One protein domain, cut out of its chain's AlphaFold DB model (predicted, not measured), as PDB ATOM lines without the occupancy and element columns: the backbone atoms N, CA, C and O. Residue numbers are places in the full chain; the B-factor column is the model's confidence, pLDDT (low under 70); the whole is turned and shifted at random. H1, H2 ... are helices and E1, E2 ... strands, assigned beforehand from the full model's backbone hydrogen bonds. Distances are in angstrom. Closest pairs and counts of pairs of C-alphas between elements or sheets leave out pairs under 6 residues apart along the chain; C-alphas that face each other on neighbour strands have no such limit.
ATOM      1  N   LYS A   2     138.190 157.396 150.319       57.22
ATOM      2  CA  LYS A   2     137.754 157.464 148.897       57.22
ATOM      3  C   LYS A   2     138.516 158.516 148.070       57.22
ATOM      4  O   LYS A   2     138.806 158.253 146.913       57.22
ATOM      5  N   ASN A   3     138.885 159.648 148.674       66.31
ATOM      6  CA  ASN A   3     139.565 160.746 147.972       66.31
ATOM      7  C   ASN A   3     141.012 160.431 147.575       66.31
ATOM      8  O   ASN A   3     141.471 160.903 146.544       66.31
ATOM      9  N   ASP A   4     141.711 159.609 148.358       83.06
ATOM     10  CA  ASP A   4     143.126 159.300 148.112       83.06
ATOM     11  C   ASP A   4     143.292 158.529 146.793       83.06
ATOM     12  O   ASP A   4     144.212 158.779 146.023       83.06
ATOM     13  N   LYS A   5     142.326 157.653 146.484       90.25
ATOM     14  CA  LYS A   5     142.286 156.909 145.225       90.25
ATOM     15  C   LYS A   5     142.083 157.829 144.019       90.25
ATOM     16  O   LYS A   5     142.793 157.683 143.033       90.25
ATOM     17  N   GLU A   6     141.147 158.773 144.114       94.12
ATOM     18  CA  GLU A   6     140.836 159.692 143.015       94.12
ATOM     19  C   GLU A   6     142.041 160.577 142.659       94.12
ATOM     20  O   GLU A   6     142.323 160.804 141.483       94.12
ATOM     21  N   VAL A   7     142.773 161.056 143.670       94.38
ATOM     22  CA  VAL A   7     143.975 161.866 143.445       94.38
ATOM     23  C   VAL A   7     145.091 161.033 142.821       94.38
ATOM     24  O   VAL A   7     145.694 161.491 141.857       94.38
ATOM     25  N   CYS A   8     145.331 159.809 143.295       94.31
ATOM     26  CA  CYS A   8     146.315 158.914 142.681       94.31
ATOM     27  C   CYS A   8     145.982 158.596 141.214       94.31
ATOM     28  O   CYS A   8     146.864 158.676 140.365       94.31
ATOM     29  N   GLU A   9     144.718 158.295 140.900       96.12
ATOM     30  CA  GLU A   9     144.271 158.068 139.516       96.12
ATOM     31  C   GLU A   9     144.508 159.310 138.649       96.12
ATOM     32  O   GLU A   9     145.006 159.204 137.530       96.12
ATOM     33  N   PHE A  10     144.245 160.503 139.183       97.69
ATOM     34  CA  PHE A  10     144.502 161.734 138.446       97.69
ATOM     35  C   PHE A  10     145.999 162.044 138.278       97.69
ATOM     36  O   PHE A  10     146.402 162.565 137.241       97.69
ATOM     37  N   ILE A  11     146.851 161.696 139.246       97.81
ATOM     38  CA  ILE A  11     148.311 161.762 139.070       97.81
ATOM     39  C   ILE A  11     148.735 160.861 137.904       97.81
ATOM     40  O   ILE A  11     149.536 161.283 137.071       97.81
ATOM     41  N   ASP A  12     148.171 159.657 137.797       97.69
ATOM     42  CA  ASP A  12     148.460 158.734 136.694       97.69
ATOM     43  C   ASP A  12     148.010 159.301 135.338       97.69
ATOM     44  O   ASP A  12     148.748 159.201 134.356       97.69
ATOM     45  N   GLU A  13     146.844 159.953 135.289       98.31
ATOM     46  CA  GLU A  13     146.365 160.686 134.108       98.31
ATOM     47  C   GLU A  13     147.348 161.797 133.697       98.31
ATOM     48  O   GLU A  13     147.716 161.895 132.526       98.31
ATOM     49  N   LEU A  14     147.827 162.601 134.653       98.56
ATOM     50  CA  LEU A  14     148.795 163.672 134.393       98.56
ATOM     51  C   LEU A  14     150.143 163.138 133.892       98.56
ATOM     52  O   LEU A  14     150.733 163.719 132.982       98.56
ATOM     53  N   VAL A  15     150.624 162.023 134.449       98.38
ATOM     54  CA  VAL A  15     151.845 161.353 133.975       98.38
ATOM     55  C   VAL A  15     151.652 160.831 132.550       98.38
ATOM     56  O   VAL A  15     152.532 161.015 131.712       98.38
ATOM     57  N   SER A  16     150.499 160.229 132.246       98.50
ATOM     58  CA  SER A  16     150.169 159.750 130.897       98.50
ATOM     59  C   SER A  16     150.138 160.886 129.868       98.50
ATOM     60  O   SER A  16     150.685 160.747 128.769       98.50
ATOM     61  N   GLU A  17     149.568 162.040 130.231       98.19
ATOM     62  CA  GLU A  17     149.583 163.227 129.370       98.19
ATOM     63  C   GLU A  17     151.011 163.745 129.161       98.19
ATOM     64  O   GLU A  17     151.405 163.997 128.022       98.19
ATOM     65  N   ALA A  18     151.822 163.827 130.222       98.31
ATOM     66  CA  ALA A  18     153.223 164.240 130.125       98.31
ATOM     67  C   ALA A  18     154.034 163.325 129.193       98.31
ATOM     68  O   ALA A  18     154.756 163.813 128.322       98.31
ATOM     69  N   VAL A  19     153.877 162.003 129.324       98.44
ATOM     70  CA  VAL A  19     154.506 161.005 128.440       98.44
ATOM     71  C   VAL A  19     154.048 161.197 126.997       98.44
ATOM     72  O   VAL A  19     154.872 161.214 126.083       98.44
ATOM     73  N   SER A  20     152.746 161.382 126.781       98.25
ATOM     74  CA  SER A  20     152.177 161.566 125.444       98.25
ATOM     75  C   SER A  20     152.685 162.848 124.777       98.25
ATOM     76  O   SER A  20     153.039 162.835 123.598       98.25
ATOM     77  N   LEU A  21     152.765 163.952 125.521       97.88
ATOM     78  CA  LEU A  21     153.312 165.228 125.058       97.88
ATOM     79  C   LEU A  21     154.802 165.140 124.729       97.88
ATOM     80  O   LEU A  21     155.219 165.598 123.661       97.88
ATOM     81  N   ALA A  22     155.586 164.537 125.622       97.38
ATOM     82  CA  ALA A  22     157.013 164.340 125.415       97.38
ATOM     83  C   ALA A  22     157.266 163.479 124.171       97.38
ATOM     84  O   ALA A  22     158.055 163.866 123.316       97.38
ATOM     85  N   ALA A  23     156.513 162.388 123.992       97.69
ATOM     86  CA  ALA A  23     156.610 161.531 122.813       97.69
ATOM     87  C   ALA A  23     156.272 162.274 121.508       97.69
ATOM     88  O   ALA A  23     157.015 162.160 120.534       97.69
ATOM     89  N   ARG A  24     155.192 163.073 121.486       97.81
ATOM     90  CA  ARG A  24     154.825 163.906 120.318       97.81
ATOM     91  C   ARG A  24     155.910 164.918 119.956       97.81
ATOM     92  O   ARG A  24     156.095 165.212 118.781       97.81
ATOM     93  N   SER A  25     156.609 165.428 120.964       96.44
ATOM     94  CA  SER A  25     157.672 166.425 120.811       96.44
ATOM     95  C   SER A  25     159.064 165.801 120.679       96.44
ATOM     96  O   SER A  25     160.044 166.525 120.563       96.44
ATOM     97  N   GLN A  26     159.154 164.466 120.705       96.88
ATOM     98  CA  GLN A  26     160.403 163.700 120.712       96.88
ATOM     99  C   GLN A  26     161.356 164.072 121.862       96.88
ATOM    100  O   GLN A  26     162.568 163.904 121.749       96.88
ATOM    101  N   PHE A  27     160.818 164.540 122.987       97.31
ATOM    102  CA  PHE A  27     161.600 164.827 124.182       97.31
ATOM    103  C   PHE A  27     161.826 163.539 124.979       97.31
ATOM    104  O   PHE A  27     160.848 162.875 125.346       97.31
ATOM    105  N   PRO A  28     163.083 163.170 125.291       97.75
ATOM    106  CA  PRO A  28     163.339 162.119 126.261       97.75
ATOM    107  C   PRO A  28     162.695 162.485 127.600       97.75
ATOM    108  O   PRO A  28     162.887 163.586 128.115       97.75
ATOM    109  N   LEU A  29     161.930 161.557 128.167       97.75
ATOM    110  CA  LEU A  29     161.280 161.728 129.460       97.75
ATOM    111  C   LEU A  29     161.619 160.540 130.351       97.75
ATOM    112  O   LEU A  29     161.493 159.383 129.951       97.75
ATOM    113  N   HIS A  30     162.020 160.847 131.575       98.12
ATOM    114  CA  HIS A  30     162.192 159.898 132.662       98.12
ATOM    115  C   HIS A  30     161.191 160.219 133.769       98.12
ATOM    116  O   HIS A  30     160.911 161.392 134.027       98.12
ATOM    117  N   PHE A  31     160.673 159.196 134.447       96.75
ATOM    118  CA  PHE A  31     159.873 159.411 135.644       96.75
ATOM    119  C   PHE A  31     160.131 158.363 136.718       96.75
ATOM    120  O   PHE A  31     160.411 157.203 136.432       96.75
ATOM    121  N   GLU A  32     159.990 158.790 137.966       95.38
ATOM    122  CA  GLU A  32     160.202 157.986 139.164       95.38
ATOM    123  C   GLU A  32     159.008 158.178 140.102       95.38
ATOM    124  O   GLU A  32     158.595 159.308 140.378       95.38
ATOM    125  N   ARG A  33     158.454 157.078 140.616       94.56
ATOM    126  CA  ARG A  33     157.452 157.130 141.685       94.56
ATOM    127  C   ARG A  33     158.139 157.008 143.031       94.56
ATOM    128  O   ARG A  33     158.973 156.131 143.221       94.56
ATOM    129  N   SER A  34     157.744 157.851 143.976       90.31
ATOM    130  CA  SER A  34     158.176 157.710 145.360       90.31
ATOM    131  C   SER A  34     157.696 156.377 145.938       90.31
ATOM    132  O   SER A  34     156.510 156.073 145.903       90.31
ATOM    133  N   GLU A  35     158.586 155.619 146.577       85.94
ATOM    134  CA  GLU A  35     158.208 154.379 147.279       85.94
ATOM    135  C   GLU A  35     157.388 154.632 148.558       85.94
ATOM    136  O   GLU A  35     156.738 153.733 149.083       85.94
ATOM    137  N   SER A  36     157.440 155.858 149.085       82.81
ATOM    138  CA  SER A  36     156.855 156.231 150.382       82.81
ATOM    139  C   SER A  36     155.676 157.206 150.292       82.81
ATOM    140  O   SER A  36     155.176 157.651 151.322       82.81
ATOM    141  N   SER A  37     155.240 157.562 149.079       88.12
ATOM    142  CA  SER A  37     154.145 158.517 148.861       88.12
ATOM    143  C   SER A  37     153.557 158.404 147.456       88.12
ATOM    144  O   SER A  37     154.123 157.734 146.599       88.12
ATOM    145  N   GLU A  38     152.453 159.099 147.196       90.19
ATOM    146  CA  GLU A  38     151.847 159.230 145.867       90.19
ATOM    147  C   GLU A  38     152.618 160.167 144.919       90.19
ATOM    148  O   GLU A  38     152.194 160.380 143.784       90.19
ATOM    149  N   ALA A  39     153.743 160.736 145.363       95.12
ATOM    150  CA  ALA A  39     154.513 161.675 144.565       95.12
ATOM    151  C   ALA A  39     155.177 161.010 143.349       95.12
ATOM    152  O   ALA A  39     155.813 159.957 143.462       95.12
ATOM    153  N   VAL A  40     155.112 161.686 142.202       97.62
ATOM    154  CA  VAL A  40     155.806 161.308 140.967       97.62
ATOM    155  C   VAL A  40     156.726 162.439 140.534       97.62
ATOM    156  O   VAL A  40     156.327 163.603 140.499       97.62
ATOM    157  N   TYR A  41     157.960 162.085 140.199       97.56
ATOM    158  CA  TYR A  41     158.985 162.986 139.692       97.56
ATOM    159  C   TYR A  41     159.148 162.735 138.201       97.56
ATOM    160  O   TYR A  41     159.336 161.596 137.785       97.56
ATOM    161  N   LEU A  42     159.074 163.789 137.405       98.19
ATOM    162  CA  LEU A  42     159.224 163.793 135.958       98.19
ATOM    163  C   LEU A  42     160.483 164.596 135.622       98.19
ATOM    164  O   LEU A  42     160.741 165.642 136.220       98.19
ATOM    165  N   SER A  43     161.281 164.110 134.681       98.31
ATOM    166  CA  SER A  43     162.456 164.798 134.145       98.31
ATOM    167  C   SER A  43     162.397 164.739 132.627       98.31
ATOM    168  O   SER A  43     162.352 163.651 132.057       98.31
ATOM    169  N   VAL A  44     162.363 165.901 131.978       98.25
ATOM    170  CA  VAL A  44     162.208 166.030 130.524       98.25
ATOM    171  C   VAL A  44     163.463 166.666 129.947       98.25
ATOM    172  O   VAL A  44     163.836 167.770 130.343       98.25
ATOM    173  N   ALA A  45     164.115 165.966 129.027       98.06
ATOM    174  CA  ALA A  45     165.301 166.445 128.339       98.06
ATOM    175  C   ALA A  45     164.929 167.305 127.132       98.06
ATOM    176  O   ALA A  45     163.971 167.016 126.410       98.06
ATOM    177  N   ARG A  46     165.730 168.337 126.883       95.00
ATOM    178  CA  ARG A  46     165.649 169.186 125.697       95.00
ATOM    179  C   ARG A  46     167.028 169.456 125.149       95.00
ATOM    180  O   ARG A  46     167.965 169.684 125.914       95.00
ATOM    181  N   ASP A  47     167.114 169.528 123.835       92.38
ATOM    182  CA  ASP A  47     168.327 169.978 123.177       92.38
ATOM    183  C   ASP A  47     168.451 171.501 123.306       92.38
ATOM    184  O   ASP A  47     167.529 172.252 122.984       92.38
ATOM    185  N   ALA A  48     169.600 171.955 123.798       86.19
ATOM    186  CA  ALA A  48     170.069 173.328 123.690       86.19
ATOM    187  C   ALA A  48     171.325 173.345 122.793       86.19
ATOM    188  O   ALA A  48     171.938 172.293 122.603       86.19
ATOM    189  N   PRO A  49     171.726 174.507 122.237       85.00
ATOM    190  CA  PRO A  49     172.800 174.586 121.241       85.00
ATOM    191  C   PRO A  49     174.102 173.867 121.624       85.00
ATOM    192  O   PRO A  49     174.732 173.261 120.762       85.00
ATOM    193  N   ASP A  50     174.456 173.884 122.912       86.88
ATOM    194  CA  ASP A  50     175.737 173.371 123.405       86.88
ATOM    195  C   ASP A  50     175.603 172.189 124.384       86.88
ATOM    196  O   ASP A  50     176.610 171.621 124.807       86.88
ATOM    197  N   ALA A  51     174.378 171.815 124.776       89.56
ATOM    198  CA  ALA A  51     174.131 170.741 125.740       89.56
ATOM    199  C   ALA A  51     172.666 170.280 125.750       89.56
ATOM    200  O   ALA A  51     171.752 171.051 125.470       89.56
ATOM    201  N   THR A  52     172.422 169.044 126.186       94.94
ATOM    202  CA  THR A  52     171.082 168.612 126.601       94.94
ATOM    203  C   THR A  52     170.786 169.143 128.006       94.94
ATOM    204  O   THR A  52     171.574 168.943 128.929       94.94
ATOM    205  N   VAL A  53     169.639 169.796 128.185       97.06
ATOM    206  CA  VAL A  53     169.177 170.342 129.470       97.06
ATOM    207  C   VAL A  53     167.970 169.552 129.953       97.06
ATOM    208  O   VAL A  53     167.031 169.316 129.194       97.06
ATOM    209  N   TRP A  54     167.978 169.163 131.226       98.25
ATOM    210  CA  TRP A  54     166.882 168.432 131.855       98.25
ATOM    211  C   TRP A  54     166.044 169.355 132.737       98.25
ATOM    212  O   TRP A  54     166.584 170.109 133.543       98.25
ATOM    213  N   TYR A  55     164.721 169.267 132.608       98.38
ATOM    214  CA  TYR A  55     163.760 170.042 133.392       98.38
ATOM    215  C   TYR A  55     162.908 169.131 134.273       98.38
ATOM    216  O   TYR A  55     162.406 168.109 133.805       98.38
ATOM    217  N   GLY A  56     162.758 169.495 135.545       97.88
ATOM    218  CA  GLY A  56     162.140 168.677 136.579       97.88
ATOM    219  C   GLY A  56     160.782 169.195 137.046       97.88
ATOM    220  O   GLY A  56     160.617 170.369 137.376       97.88
ATOM    221  N   LEU A  57     159.828 168.276 137.160       97.69
ATOM    222  CA  LEU A  57     158.497 168.476 137.729       97.69
ATOM    223  C   LEU A  57     158.220 167.399 138.786       97.69
ATOM    224  O   LEU A  57     158.492 166.225 138.560       97.69
ATOM    225  N   ARG A  58     157.627 167.774 139.916       97.94
ATOM    226  CA  ARG A  58     157.069 166.865 140.918       97.94
ATOM    227  C   ARG A  58     155.560 167.062 141.022       97.94
ATOM    228  O   ARG A  58     155.102 168.163 141.305       97.94
ATOM    229  N   ILE A  59     154.800 165.981 140.879       97.88
ATOM    230  CA  ILE A  59     153.347 165.948 141.087       97.88
ATOM    231  C   ILE A  59     153.059 165.172 142.371       97.88
ATOM    232  O   ILE A  59     153.557 164.061 142.528       97.88
ATOM    233  N   ALA A  60     152.284 165.734 143.299       96.44
ATOM    234  CA  ALA A  60     151.898 165.057 144.541       96.44
ATOM    235  C   ALA A  60     150.607 165.633 145.141       96.44
ATOM    236  O   ALA A  60     150.194 166.733 144.788       96.44
ATOM    237  N   ALA A  61     150.007 164.938 146.107       92.62
ATOM    238  CA  ALA A  61     148.897 165.436 146.926       92.62
ATOM    239  C   ALA A  61     149.369 166.042 148.265       92.62
ATOM    240  O   ALA A  61     148.554 166.445 149.099       92.62
ATOM    241  N   HIS A  62     150.687 166.111 148.487       92.56
ATOM    242  CA  HIS A  62     151.285 166.638 149.708       92.56
ATOM    243  C   HIS A  62     152.507 167.535 149.454       92.56
ATOM    244  O   HIS A  62     153.203 167.456 148.431       92.56
ATOM    245  N   GLN A  63     152.802 168.359 150.462       93.56
ATOM    246  CA  GLN A  63     153.985 169.218 150.501       93.56
ATOM    247  C   GLN A  63     155.283 168.390 150.525       93.56
ATOM    248  O   GLN A  63     155.293 167.298 151.099       93.56
ATOM    249  N   PRO A  64     156.382 168.879 149.927       90.31
ATOM    250  CA  PRO A  64     157.692 168.238 150.005       90.31
ATOM    251  C   PRO A  64     158.107 167.884 151.441       90.31
ATOM    252  O   PRO A  64     158.075 168.731 152.329       90.31
ATOM    253  N   ALA A  65     158.534 166.638 151.657       87.56
ATOM    254  CA  ALA A  65     159.050 166.171 152.951       87.56
ATOM    255  C   ALA A  65     160.589 166.091 152.992       87.56
ATOM    256  O   ALA A  65     161.187 166.015 154.064       87.56
ATOM    257  N   HIS A  66     161.234 166.104 151.824       87.19
ATOM    258  CA  HIS A  66     162.677 165.960 151.669       87.19
ATOM    259  C   HIS A  66     163.261 167.138 150.895       87.19
ATOM    260  O   HIS A  66     162.618 167.674 149.997       87.19
ATOM    261  N   VAL A  67     164.505 167.514 151.212       89.25
ATOM    262  CA  VAL A  67     165.195 168.640 150.559       89.25
ATOM    263  C   VAL A  67     165.270 168.442 149.046       89.25
ATOM    264  O   VAL A  67     164.941 169.357 148.304       89.25
ATOM    265  N   SER A  68     165.587 167.227 148.587       89.62
ATOM    266  CA  SER A  68     165.687 166.930 147.154       89.62
ATOM    267  C   SER A  68     164.362 167.053 146.401       89.62
ATOM    268  O   SER A  68     164.343 167.166 145.181       89.62
ATOM    269  N   SER A  69     163.227 167.029 147.106       92.81
ATOM    270  CA  SER A  69     161.929 167.261 146.479       92.81
ATOM    271  C   SER A  69     161.757 168.714 146.040       92.81
ATOM    272  O   SER A  69     161.000 168.943 145.105       92.81
ATOM    273  N   PHE A  70     162.448 169.672 146.671       94.62
ATOM    274  CA  PHE A  70     162.410 171.095 146.308       94.62
ATOM    275  C   PHE A  70     163.262 171.441 145.080       94.62
ATOM    276  O   PHE A  70     163.177 172.563 144.591       94.62
ATOM    277  N   ASP A  71     164.048 170.496 144.558       97.00
ATOM    278  CA  ASP A  71     164.827 170.700 143.329       97.00
ATOM    279  C   ASP A  71     163.955 170.663 142.061       97.00
ATOM    280  O   ASP A  71     164.422 170.990 140.975       97.00
ATOM    281  N   PHE A  72     162.690 170.264 142.199       97.69
ATOM    282  CA  PHE A  72     161.720 170.143 141.117       97.69
ATOM    283  C   PHE A  72     160.682 171.264 141.196       97.69
ATOM    284  O   PHE A  72     160.343 171.735 142.285       97.69
ATOM    285  N   GLU A  73     160.095 171.617 140.058       97.88
ATOM    286  CA  GLU A  73     158.887 172.442 140.033       97.88
ATOM    287  C   GLU A  73     157.708 171.688 140.669       97.88
ATOM    288  O   GLU A  73     157.563 170.484 140.454       97.88
ATOM    289  N   GLN A  74     156.873 172.359 141.470       97.38
ATOM    290  CA  GLN A  74     155.882 171.681 142.315       97.38
ATOM    291  C   GLN A  74     154.457 171.802 141.772       97.38
ATOM    292  O   GLN A  74     153.880 172.887 141.747       97.38
ATOM    293  N   LEU A  75     153.827 170.662 141.484       97.69
ATOM    294  CA  LEU A  75     152.381 170.548 141.309       97.69
ATOM    295  C   LEU A  75     151.761 169.829 142.495       97.69
ATOM    296  O   LEU A  75     151.817 168.602 142.603       97.69
ATOM    297  N   ILE A  76     151.154 170.605 143.386       96.94
ATOM    298  CA  ILE A  76     150.485 170.068 144.566       96.94
ATOM    299  C   ILE A  76     148.987 170.043 144.300       96.94
ATOM    300  O   ILE A  76     148.337 171.085 144.211       96.94
ATOM    301  N   LEU A  77     148.446 168.840 144.152       96.38
ATOM    302  CA  LEU A  77     147.036 168.622 143.885       96.38
ATOM    303  C   LEU A  77     146.213 168.797 145.166       96.38
ATOM    304  O   LEU A  77     146.625 168.348 146.241       96.38
ATOM    305  N   PRO A  78     145.026 169.419 145.079       94.00
ATOM    306  CA  PRO A  78     144.127 169.494 146.217       94.00
ATOM    307  C   PRO A  78     143.576 168.103 146.559       94.00
ATOM    308  O   PRO A  78     143.329 167.279 145.685       94.00
ATOM    309  N   GLN A  79     143.261 167.875 147.839       88.56
ATOM    310  CA  GLN A  79     142.621 166.631 148.309       88.56
ATOM    311  C   GLN A  79     141.228 166.369 147.704       88.56
ATOM    312  O   GLN A  79     140.654 165.291 147.882       88.56
ATOM    313  N   ARG A  80     140.624 167.383 147.080       92.19
ATOM    314  CA  ARG A  80     139.349 167.293 146.368       92.19
ATOM    315  C   ARG A  80     139.552 167.856 144.977       92.19
ATOM    316  O   ARG A  80     139.836 169.043 144.842       92.19
ATOM    317  N   LEU A  81     139.388 167.002 143.977       95.25
ATOM    318  CA  LEU A  81     139.535 167.390 142.587       95.25
ATOM    319  C   LEU A  81     138.204 167.927 142.064       95.25
ATOM    320  O   LEU A  81     137.170 167.269 142.140       95.25
ATOM    321  N   THR A  82     138.234 169.142 141.531       96.31
ATOM    322  CA  THR A  82     137.146 169.705 140.732       96.31
ATOM    323  C   THR A  82     137.507 169.598 139.253       96.31
ATOM    324  O   THR A  82     138.672 169.411 138.896       96.31
ATOM    325  N   CYS A  83     136.525 169.742 138.360       96.94
ATOM    326  CA  CYS A  83     136.808 169.815 136.923       96.94
ATOM    327  C   CYS A  83     137.800 170.944 136.599       96.94
ATOM    328  O   CYS A  83     138.694 170.766 135.777       96.94
ATOM    329  N   GLU A  84     137.673 172.081 137.287       97.50
ATOM    330  CA  GLU A  84     138.577 173.224 137.148       97.50
ATOM    331  C   GLU A  84     140.001 172.888 137.607       97.50
ATOM    332  O   GLU A  84     140.944 173.095 136.846       97.50
ATOM    333  N   SER A  85     140.177 172.306 138.802       96.88
ATOM    334  CA  SER A  85     141.516 171.957 139.294       96.88
ATOM    335  C   SER A  85     142.194 170.919 138.402       96.88
ATOM    336  O   SER A  85     143.404 170.986 138.201       96.88
ATOM    337  N   ARG A  86     141.420 169.977 137.845       98.06
ATOM    338  CA  ARG A  86     141.929 169.005 136.873       98.06
ATOM    339  C   ARG A  86     142.401 169.701 135.598       98.06
ATOM    340  O   ARG A  86     143.536 169.501 135.188       98.06
ATOM    341  N   HIS A  87     141.571 170.571 135.023       98.25
ATOM    342  CA  HIS A  87     141.916 171.310 133.809       98.25
ATOM    343  C   HIS A  87     143.178 172.166 133.984       98.25
ATOM    344  O   HIS A  87     144.082 172.102 133.150       98.25
ATOM    345  N   LEU A  88     143.272 172.912 135.090       98.06
ATOM    346  CA  LEU A  88     144.442 173.733 135.405       98.06
ATOM    347  C   LEU A  88     145.705 172.884 135.575       98.06
ATOM    348  O   LEU A  88     146.739 173.216 135.003       98.06
ATOM    349  N   ALA A  89     145.625 171.769 136.309       98.06
ATOM    350  CA  ALA A  89     146.758 170.867 136.499       98.06
ATOM    351  C   ALA A  89     147.244 170.269 135.169       98.06
ATOM    352  O   ALA A  89     148.444 170.273 134.899       98.06
ATOM    353  N   THR A  90     146.330 169.816 134.308       98.50
ATOM    354  CA  THR A  90     146.671 169.288 132.979       98.50
ATOM    355  C   THR A  90     147.323 170.354 132.100       98.50
ATOM    356  O   THR A  90     148.360 170.092 131.493       98.50
ATOM    357  N   ALA A  91     146.771 171.571 132.063       98.19
ATOM    358  CA  ALA A  91     147.350 172.681 131.306       98.19
ATOM    359  C   ALA A  91     148.747 173.069 131.824       98.19
ATOM    360  O   ALA A  91     149.656 173.336 131.034       98.19
ATOM    361  N   GLN A  92     148.940 173.050 133.144       98.25
ATOM    362  CA  GLN A  92     150.219 173.354 133.779       98.25
ATOM    363  C   GLN A  92     151.286 172.301 133.454       98.25
ATOM    364  O   GLN A  92     152.399 172.662 133.069       98.25
ATOM    365  N   VAL A  93     150.944 171.009 133.536       98.06
ATOM    366  CA  VAL A  93     151.822 169.915 133.082       98.06
ATOM    367  C   VAL A  93     152.159 170.090 131.606       98.06
ATOM    368  O   VAL A  93     153.328 169.993 131.239       98.06
ATOM    369  N   GLY A  94     151.166 170.421 130.778       97.69
ATOM    370  CA  GLY A  94     151.367 170.710 129.362       97.69
ATOM    371  C   GLY A  94     152.402 171.804 129.126       97.69
ATOM    372  O   GLY A  94     153.341 171.607 128.360       97.69
ATOM    373  N   THR A  95     152.275 172.913 129.851       97.75
ATOM    374  CA  THR A  95     153.202 174.051 129.780       97.75
ATOM    375  C   THR A  95     154.615 173.637 130.182       97.75
ATOM    376  O   THR A  95     155.558 173.876 129.441       97.75
ATOM    377  N   TRP A  96     154.800 172.940 131.303       97.62
ATOM    378  CA  TRP A  96     156.147 172.547 131.738       97.62
ATOM    379  C   TRP A  96     156.793 171.483 130.844       97.62
ATOM    380  O   TRP A  96     158.000 171.527 130.601       97.62
ATOM    381  N   VAL A  97     156.005 170.553 130.299       96.50
ATOM    382  CA  VAL A  97     156.493 169.578 129.312       96.50
ATOM    383  C   VAL A  97     156.761 170.235 127.956       96.50
ATOM    384  O   VAL A  97     157.584 169.721 127.203       96.50
ATOM    385  N   ALA A  98     156.161 171.384 127.641       95.38
ATOM    386  CA  ALA A  98     156.398 172.128 126.400       95.38
ATOM    387  C   ALA A  98     157.537 173.155 126.499       95.38
ATOM    388  O   ALA A  98     158.354 173.210 125.582       95.38
ATOM    389  N   ASP A  99     157.664 173.856 127.624       95.50
ATOM    390  CA  ASP A  99     158.572 175.003 127.782       95.50
ATOM    391  C   ASP A  99     159.754 174.714 128.721       95.50
ATOM    392  O   ASP A  99     160.794 175.365 128.657       95.50
ATOM    393  N   GLY A 100     159.624 173.693 129.569       95.00
ATOM    394  CA  GLY A 100     160.534 173.452 130.682       95.00
ATOM    395  C   GLY A 100     160.122 174.244 131.924       95.00
ATOM    396  O   GLY A 100     159.334 175.184 131.866       95.00
ATOM    397  N   SER A 101     160.631 173.819 133.076       93.31
ATOM    398  CA  SER A 101     160.353 174.432 134.375       93.31
ATOM    399  C   SER A 101     161.662 174.753 135.105       93.31
ATOM    400  O   SER A 101     162.346 175.719 134.771       93.31
ATOM    401  N   VAL A 102     162.058 173.913 136.056       97.06
ATOM    402  CA  VAL A 102     163.285 174.036 136.843       97.06
ATOM    403  C   VAL A 102     164.330 173.091 136.276       97.06
ATOM    404  O   VAL A 102     164.033 171.927 136.026       97.06
ATOM    405  N   VAL A 103     165.557 173.577 136.083       97.62
ATOM    406  CA  VAL A 103     166.666 172.723 135.647       97.62
ATOM    407  C   VAL A 103     167.019 171.725 136.743       97.62
ATOM    408  O   VAL A 103     167.297 172.107 137.880       97.62
ATOM    409  N   VAL A 104     167.046 170.453 136.365       98.38
ATOM    410  CA  VAL A 104     167.510 169.333 137.183       98.38
ATOM    411  C   VAL A 104     168.672 168.637 136.481       98.38
ATOM    412  O   VAL A 104     169.070 168.986 135.372       98.38
ATOM    413  N   ALA A 105     169.245 167.652 137.157       98.00
ATOM    414  CA  ALA A 105     170.307 166.846 136.576       98.00
ATOM    415  C   ALA A 105     169.733 165.760 135.666       98.00
ATOM    416  O   ALA A 105     168.585 165.348 135.845       98.00
ATOM    417  N   ASP A 106     170.564 165.260 134.750       97.88
ATOM    418  CA  ASP A 106     170.271 164.030 134.019       97.88
ATOM    419  C   ASP A 106     169.987 162.896 135.025       97.88
ATOM    420  O   ASP A 106     170.808 162.663 135.922       97.88
ATOM    421  N   PRO A 107     168.853 162.183 134.909       97.38
ATOM    422  CA  PRO A 107     168.535 161.050 135.775       97.38
ATOM    423  C   PRO A 107     169.660 160.012 135.859       97.38
ATOM    424  O   PRO A 107     169.911 159.459 136.927       97.38
ATOM    425  N   ARG A 108     170.409 159.806 134.770       97.25
ATOM    426  CA  ARG A 108     171.547 158.877 134.738       97.25
ATOM    427  C   ARG A 108     172.697 159.347 135.621       97.25
ATOM    428  O   ARG A 108     173.275 158.535 136.331       97.25
ATOM    429  N   GLU A 109     172.996 160.648 135.641       97.75
ATOM    430  CA  GLU A 109     174.023 161.197 136.543       97.75
ATOM    431  C   GLU A 109     173.630 161.029 138.015       97.75
ATOM    432  O   GLU A 109     174.485 160.822 138.880       97.75
ATOM    433  N   VAL A 110     172.331 161.122 138.310       97.50
ATOM    434  CA  VAL A 110     171.803 160.880 139.654       97.50
ATOM    435  C   VAL A 110     171.998 159.412 140.041       97.50
ATOM    436  O   VAL A 110     172.566 159.139 141.102       97.50
ATOM    437  N   ASP A 111     171.599 158.477 139.179       96.44
ATOM    438  CA  ASP A 111     171.749 157.034 139.406       96.44
ATOM    439  C   ASP A 111     173.217 156.614 139.560       96.44
ATOM    440  O   ASP A 111     173.565 155.838 140.459       96.44
ATOM    441  N   GLU A 112     174.104 157.157 138.726       97.94
ATOM    442  CA  GLU A 112     175.550 156.942 138.810       97.94
ATOM    443  C   GLU A 112     176.116 157.441 140.144       97.94
ATOM    444  O   GLU A 112     176.871 156.719 140.803       97.94
ATOM    445  N   ALA A 113     175.725 158.640 140.587       97.75
ATOM    446  CA  ALA A 113     176.178 159.201 141.858       97.75
ATOM    447  C   ALA A 113     175.698 158.373 143.061       97.75
ATOM    448  O   ALA A 113     176.469 158.120 143.991       97.75
ATOM    449  N   LEU A 114     174.443 157.917 143.038       96.50
ATOM    450  CA  LEU A 114     173.876 157.050 144.074       96.50
ATOM    451  C   LEU A 114     174.572 155.683 144.112       96.50
ATOM    452  O   LEU A 114     174.921 155.189 145.188       96.50
ATOM    453  N   THR A 115     174.831 155.096 142.943       96.75
ATOM    454  CA  THR A 115     175.523 153.808 142.806       96.75
ATOM    455  C   THR A 115     176.964 153.899 143.300       96.75
ATOM    456  O   THR A 115     177.427 153.022 144.036       96.75
ATOM    457  N   ALA A 116     177.671 154.975 142.946       96.56
ATOM    458  CA  ALA A 116     179.033 155.222 143.397       96.56
ATOM    459  C   ALA A 116     179.113 155.350 144.928       96.56
ATOM    460  O   ALA A 116     179.972 154.714 145.545       96.56
ATOM    461  N   GLU A 117     178.193 156.089 145.556       96.94
ATOM    462  CA  GLU A 117     178.158 156.208 147.017       96.94
ATOM    463  C   GLU A 117     177.833 154.861 147.683       96.94
ATOM    464  O   GLU A 117     178.512 154.456 148.628       96.94
ATOM    465  N   ALA A 118     176.844 154.116 147.181       95.12
ATOM    466  CA  ALA A 118     176.491 152.805 147.728       95.12
ATOM    467  C   ALA A 118     177.673 151.816 147.662       95.12
ATOM    468  O   ALA A 118     177.949 151.085 148.620       95.12
ATOM    469  N   LEU A 119     178.433 151.839 146.560       96.12
ATOM    470  CA  LEU A 119     179.666 151.067 146.400       96.12
ATOM    471  C   LEU A 119     180.745 151.490 147.402       96.12
ATOM    472  O   LEU A 119     181.403 150.630 147.996       96.12
ATOM    473  N   GLN A 120     180.931 152.795 147.607       94.81
ATOM    474  CA  GLN A 120     181.866 153.319 148.598       94.81
ATOM    475  C   GLN A 120     181.482 152.867 150.015       94.81
ATOM    476  O   GLN A 120     182.344 152.386 150.753       94.81
ATOM    477  N   ARG A 121     180.194 152.917 150.372       91.69
ATOM    478  CA  ARG A 121     179.687 152.438 151.667       91.69
ATOM    479  C   ARG A 121     179.919 150.955 151.878       91.69
ATOM    480  O   ARG A 121     180.383 150.576 152.955       91.69
ATOM    481  N   ARG A 122     179.723 150.126 150.846       94.06
ATOM    482  CA  ARG A 122     180.062 148.698 150.935       94.06
ATOM    483  C   ARG A 122     181.538 148.515 151.272       94.06
ATOM    484  O   ARG A 122     181.862 147.700 152.130       94.06
ATOM    485  N   ARG A 123     182.430 149.258 150.609       94.44
ATOM    486  CA  ARG A 123     183.883 149.153 150.831       94.44
ATOM    487  C   ARG A 123     184.293 149.608 152.231       94.44
ATOM    488  O   ARG A 123     185.185 148.999 152.807       94.44
ATOM    489  N   GLN A 124     183.664 150.655 152.762       94.25
ATOM    490  CA  GLN A 124     184.040 151.253 154.048       94.25
ATOM    491  C   GLN A 124     183.413 150.549 155.256       94.25
ATOM    492  O   GLN A 124     184.080 150.371 156.270       94.25
ATOM    493  N   TYR A 125     182.147 150.143 155.151       93.31
ATOM    494  CA  TYR A 125     181.342 149.710 156.299       93.31
ATOM    495  C   TYR A 125     180.715 148.320 156.121       93.31
ATOM    496  O   TYR A 125     180.023 147.835 157.012       93.31
ATOM    497  N   GLY A 126     180.916 147.669 154.971       92.38
ATOM    498  CA  GLY A 126     180.382 146.333 154.694       92.38
ATOM    499  C   GLY A 126     178.887 146.286 154.354       92.38
ATOM    500  O   GLY A 126     178.364 145.198 154.122       92.38
ATOM    501  N   HIS A 127     178.193 147.428 154.269       87.12
ATOM    502  CA  HIS A 127     176.775 147.502 153.900       87.12
ATOM    503  C   HIS A 127     176.530 148.391 152.676       87.12
ATOM    504  O   HIS A 127     177.258 149.344 152.424       87.12
ATOM    505  N   TRP A 128     175.474 148.078 151.923       89.25
ATOM    506  CA  TRP A 128     175.130 148.742 150.656       89.25
ATOM    507  C   TRP A 128     174.088 149.850 150.779       89.25
ATOM    508  O   TRP A 128     173.943 150.669 149.878       89.25
ATOM    509  N   ARG A 129     173.304 149.836 151.859       90.25
ATOM    510  CA  ARG A 129     172.115 150.677 151.957       90.25
ATOM    511  C   ARG A 129     172.499 152.106 152.328       90.25
ATOM    512  O   ARG A 129     173.149 152.310 153.352       90.25
ATOM    513  N   LEU A 130     172.052 153.056 151.513       91.19
ATOM    514  CA  LEU A 130     172.026 154.474 151.854       91.19
ATOM    515  C   LEU A 130     170.799 154.751 152.724       91.19
ATOM    516  O   LEU A 130     169.718 154.203 152.491       91.19
ATOM    517  N   SER A 131     170.955 155.595 153.734       91.56
ATOM    518  CA  SER A 131     169.815 156.181 154.433       91.56
ATOM    519  C   SER A 131     169.063 157.144 153.509       91.56
ATOM    520  O   SER A 131     169.640 157.717 152.583       91.56
ATOM    521  N   ASN A 132     167.781 157.391 153.796       89.38
ATOM    522  CA  ASN A 132     166.992 158.371 153.038       89.38
ATOM    523  C   ASN A 132     167.648 159.760 153.055       89.38
ATOM    524  O   ASN A 132     167.587 160.482 152.066       89.38
ATOM    525  N   HIS A 133     168.301 160.123 154.163       91.81
ATOM    526  CA  HIS A 133     169.014 161.389 154.282       91.81
ATOM    527  C   HIS A 133     170.183 161.488 153.294       91.81
ATOM    528  O   HIS A 133     170.280 162.473 152.565       91.81
ATOM    529  N   GLU A 134     171.027 160.456 153.223       93.75
ATOM    530  CA  GLU A 134     172.165 160.403 152.295       93.75
ATOM    531  C   GLU A 134     171.693 160.411 150.841       93.75
ATOM    532  O   GLU A 134     172.202 161.178 150.027       93.75
ATOM    533  N   PHE A 135     170.661 159.622 150.534       93.06
ATOM    534  CA  PHE A 135     170.037 159.599 149.214       93.06
ATOM    535  C   PHE A 135     169.560 161.001 148.792       93.06
ATOM    536  O   PHE A 135     169.888 161.473 147.703       93.06
ATOM    537  N   CYS A 136     168.859 161.710 149.685       93.88
ATOM    538  CA  CYS A 136     168.400 163.078 149.439       93.88
ATOM    539  C   CYS A 136     169.563 164.061 149.243       93.88
ATOM    540  O   CYS A 136     169.514 164.888 148.336       93.88
ATOM    541  N   GLN A 137     170.612 163.984 150.066       95.81
ATOM    542  CA  GLN A 137     171.777 164.868 149.954       95.81
ATOM    543  C   GLN A 137     172.516 164.690 148.625       95.81
ATOM    544  O   GLN A 137     172.932 165.676 148.018       95.81
ATOM    545  N   ILE A 138     172.668 163.447 148.162       96.69
ATOM    546  CA  ILE A 138     173.330 163.144 146.889       96.69
ATOM    547  C   ILE A 138     172.517 163.713 145.732       96.69
ATOM    548  O   ILE A 138     173.079 164.463 144.934       96.69
ATOM    549  N   ARG A 139     171.206 163.433 145.680       96.62
ATOM    550  CA  ARG A 139     170.306 163.985 144.652       96.62
ATOM    551  C   ARG A 139     170.375 165.506 144.611       96.62
ATOM    552  O   ARG A 139     170.653 166.072 143.559       96.62
ATOM    553  N   HIS A 140     170.223 166.144 145.770       96.88
ATOM    554  CA  HIS A 140     170.250 167.598 145.877       96.88
ATOM    555  C   HIS A 140     171.563 168.202 145.373       96.88
ATOM    556  O   HIS A 140     171.560 169.133 144.572       96.88
ATOM    557  N   ARG A 141     172.707 167.627 145.765       97.81
ATOM    558  CA  ARG A 141     174.023 168.078 145.290       97.81
ATOM    559  C   ARG A 141     174.164 167.964 143.770       97.81
ATOM    560  O   ARG A 141     174.745 168.850 143.148       97.81
ATOM    561  N   VAL A 142     173.669 166.877 143.180       98.00
ATOM    562  CA  VAL A 142     173.758 166.634 141.733       98.00
ATOM    563  C   VAL A 142     172.841 167.596 140.964       98.00
ATOM    564  O   VAL A 142     173.292 168.217 140.004       98.00
ATOM    565  N   HIS A 143     171.609 167.818 141.434       97.75
ATOM    566  CA  HIS A 143     170.691 168.812 140.863       97.75
ATOM    567  C   HIS A 143     171.236 170.241 140.959       97.75
ATOM    568  O   HIS A 143     171.242 170.965 139.963       97.75
ATOM    569  N   LEU A 144     171.779 170.629 142.115       97.38
ATOM    570  CA  LEU A 144     172.372 171.951 142.311       97.38
ATOM    571  C   LEU A 144     173.561 172.194 141.369       97.38
ATOM    572  O   LEU A 144     173.681 173.272 140.789       97.38
ATOM    573  N   ARG A 145     174.412 171.180 141.159       97.56
ATOM    574  CA  ARG A 145     175.512 171.243 140.186       97.56
ATOM    575  C   ARG A 145     175.000 171.473 138.763       97.56
ATOM    576  O   ARG A 145     175.547 172.323 138.069       97.56
ATOM    577  N   ALA A 146     173.975 170.732 138.338       96.69
ATOM    578  CA  ALA A 146     173.389 170.879 137.005       96.69
ATOM    579  C   ALA A 146     172.797 172.282 136.800       96.69
ATOM    580  O   ALA A 146     173.060 172.925 135.783       96.69
ATOM    581  N   LYS A 147     172.078 172.795 137.804       95.88
ATOM    582  CA  LYS A 147     171.532 174.153 137.787       95.88
ATOM    583  C   LYS A 147     172.628 175.213 137.663       95.88
ATOM    584  O   LYS A 147     172.532 176.072 136.794       95.88
ATOM    585  N   TRP A 148     173.689 175.128 138.469       96.38
ATOM    586  CA  TRP A 148     174.813 176.064 138.367       96.38
ATOM    587  C   TRP A 148     175.522 175.997 137.016       96.38
ATOM    588  O   TRP A 148     175.849 177.041 136.460       96.38
ATOM    589  N   ALA A 149     175.743 174.800 136.469       94.62
ATOM    590  CA  ALA A 149     176.350 174.654 135.148       94.62
ATOM    591  C   ALA A 149     175.511 175.349 134.063       94.62
ATOM    592  O   ALA A 149     176.061 176.059 133.229       94.62
ATOM    593  N   PHE A 150     174.185 175.207 134.120       94.19
ATOM    594  CA  PHE A 150     173.267 175.888 133.208       94.19
ATOM    595  C   PHE A 150     173.233 177.412 133.401       94.19
ATOM    596  O   PHE A 150     173.145 178.161 132.433       94.19
ATOM    597  N   GLU A 151     173.298 177.903 134.638       93.38
ATOM    598  CA  GLU A 151     173.355 179.346 134.900       93.38
ATOM    599  C   GLU A 151     174.656 179.967 134.367       93.38
ATOM    600  O   GLU A 151     174.622 181.058 133.801       93.38
ATOM    601  N   LEU A 152     175.784 179.255 134.472       91.81
ATOM    602  CA  LEU A 152     177.077 179.704 133.950       91.81
ATOM    603  C   LEU A 152     177.120 179.796 132.421       91.81
ATOM    604  O   LEU A 152     177.818 180.656 131.903       91.81
ATOM    605  N   THR A 153     176.391 178.946 131.690       88.75
ATOM    606  CA  THR A 153     176.337 179.030 130.218       88.75
ATOM    607  C   THR A 153     175.444 180.164 129.715       88.75
ATOM    608  O   THR A 153     175.489 180.497 128.532       88.75
ATOM    609  N   ARG A 154     174.626 180.762 130.592       83.44
ATOM    610  CA  ARG A 154     173.716 181.871 130.264       83.44
ATOM    611  C   ARG A 154     174.229 183.253 130.678       83.44
ATOM    612  O   ARG A 154     173.601 184.236 130.278       83.44
TER     613      ARG A 154
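What this domain is: This is residues 2 to 154 of the 155 residues of an uncharacterized protein of Planctomycetes bacterium Pan189 (UniProt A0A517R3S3). A strongly twisted sheet of five strands has two helices, H1 and H3, side by side over one face, and a long helix, H5, crossing E5 on the opposite face. H4 meets the sheet with its residues 107 to 110 alone and slants away from it, forming a helical hairpin with H5, while the short H2 packs on H5. The printed part has 153 residues, with five named helices and five named strands in the order H1, E1, E2, E3, H2, E4, H3, E5, H4, H5. The sheet is branched and mixed: E1, E2 and E3 are antiparallel in turn, and beside E3 lie the parallel E4 and the antiparallel E5; the class is mixed, helices and strands. The whole is compact, with a radius of gyration of the C-alphas of 16.5 A, and flat, spanning 53 by 43 by 22 A.

Where its parts are: H1, residues 2 to 24, begins at C-alpha 2 at (137.754, 157.464, 148.897) and is 33.9 A long. E1 is residues 29 to 33, E2 residues 40 to 48 with a length of 25.4 A, and E3 residues 51 to 60 with a length of 29.7 A; C-alpha 51 stands at (174.131, 170.741, 125.740). H2 is residues 67 to 71, and E4 is residues 73 to 76. H3, residues 83 to 99, is 24.2 A long. E5 is residues 102 to 104. H4, residues 107 to 125, is 26.7 A long, and H5, residues 132 to 154, is 33.4 A long and ends at C-alpha 154 at (173.716, 181.871, 130.264).

How they stand to each other: E1, E2 and E3 form a meander, each strand the antiparallel neighbour of the one before, in two hairpins. N 30 and O 43 are 2.9 A apart between E1 and E2, and N 42 and O 57 are 2.8 A apart between E2 and E3. E3 has E2 on one side; on the other side are E5, beside residues 54 to 56, and E4, beside residues 57 to 60. E3, H2 and E4 are a strand-helix-strand unit, two parallel neighbour strands with a helix between, and its crossover is right-handed; N 58 and O 73 are 2.8 A apart. E5 is antiparallel to E3 at 110 degrees, with N 56 and O 102 at 2.8 A. H1 and H3 are on the same face and run along the strands, at heights over the sheet of 9.2 A and 11.0 A. They touch, closest at the C-alphas of Leu 14 and Thr 90, 6.2 A, with a shallow tilt of 32 degrees, the same way. H5 is on the opposite face, over E5 at a height over the sheet of 9.6 A, and runs across the strands at 80 degrees to E5 on the local plane. With residues 136 to 144 alone H5 touches H2, closest at the C-alphas of Ser 68 and His 140, 4.8 A. Residues 109 to 114 of H4 touch residues 135 to 142 of H5, closest at the C-alphas of Val 110 and Arg 139, 6.1 A, with a steep tilt of 43 degrees, opposite ways. H2 and H4 only graze the sheet, with residues 69 to 71 and 107 to 110. H1 is apart from H4 and H5, and H3 is apart from them too. Every O i to N i+4 pair is within hydrogen-bond range in H3 and H4, against 18 of 19 in H1, 18 of 19 in H5 and 0 of 1 in H2, where 2 of 2 O i to N i+3 pairs are.

The domain as a whole: The two C-alphas farthest apart are those of Cys 83 and Gln 124, at 53.6 A. The printed part has no cut and no long link. The mean pLDDT of the printed part is 94.6, and residues 2 to 3 are under 70.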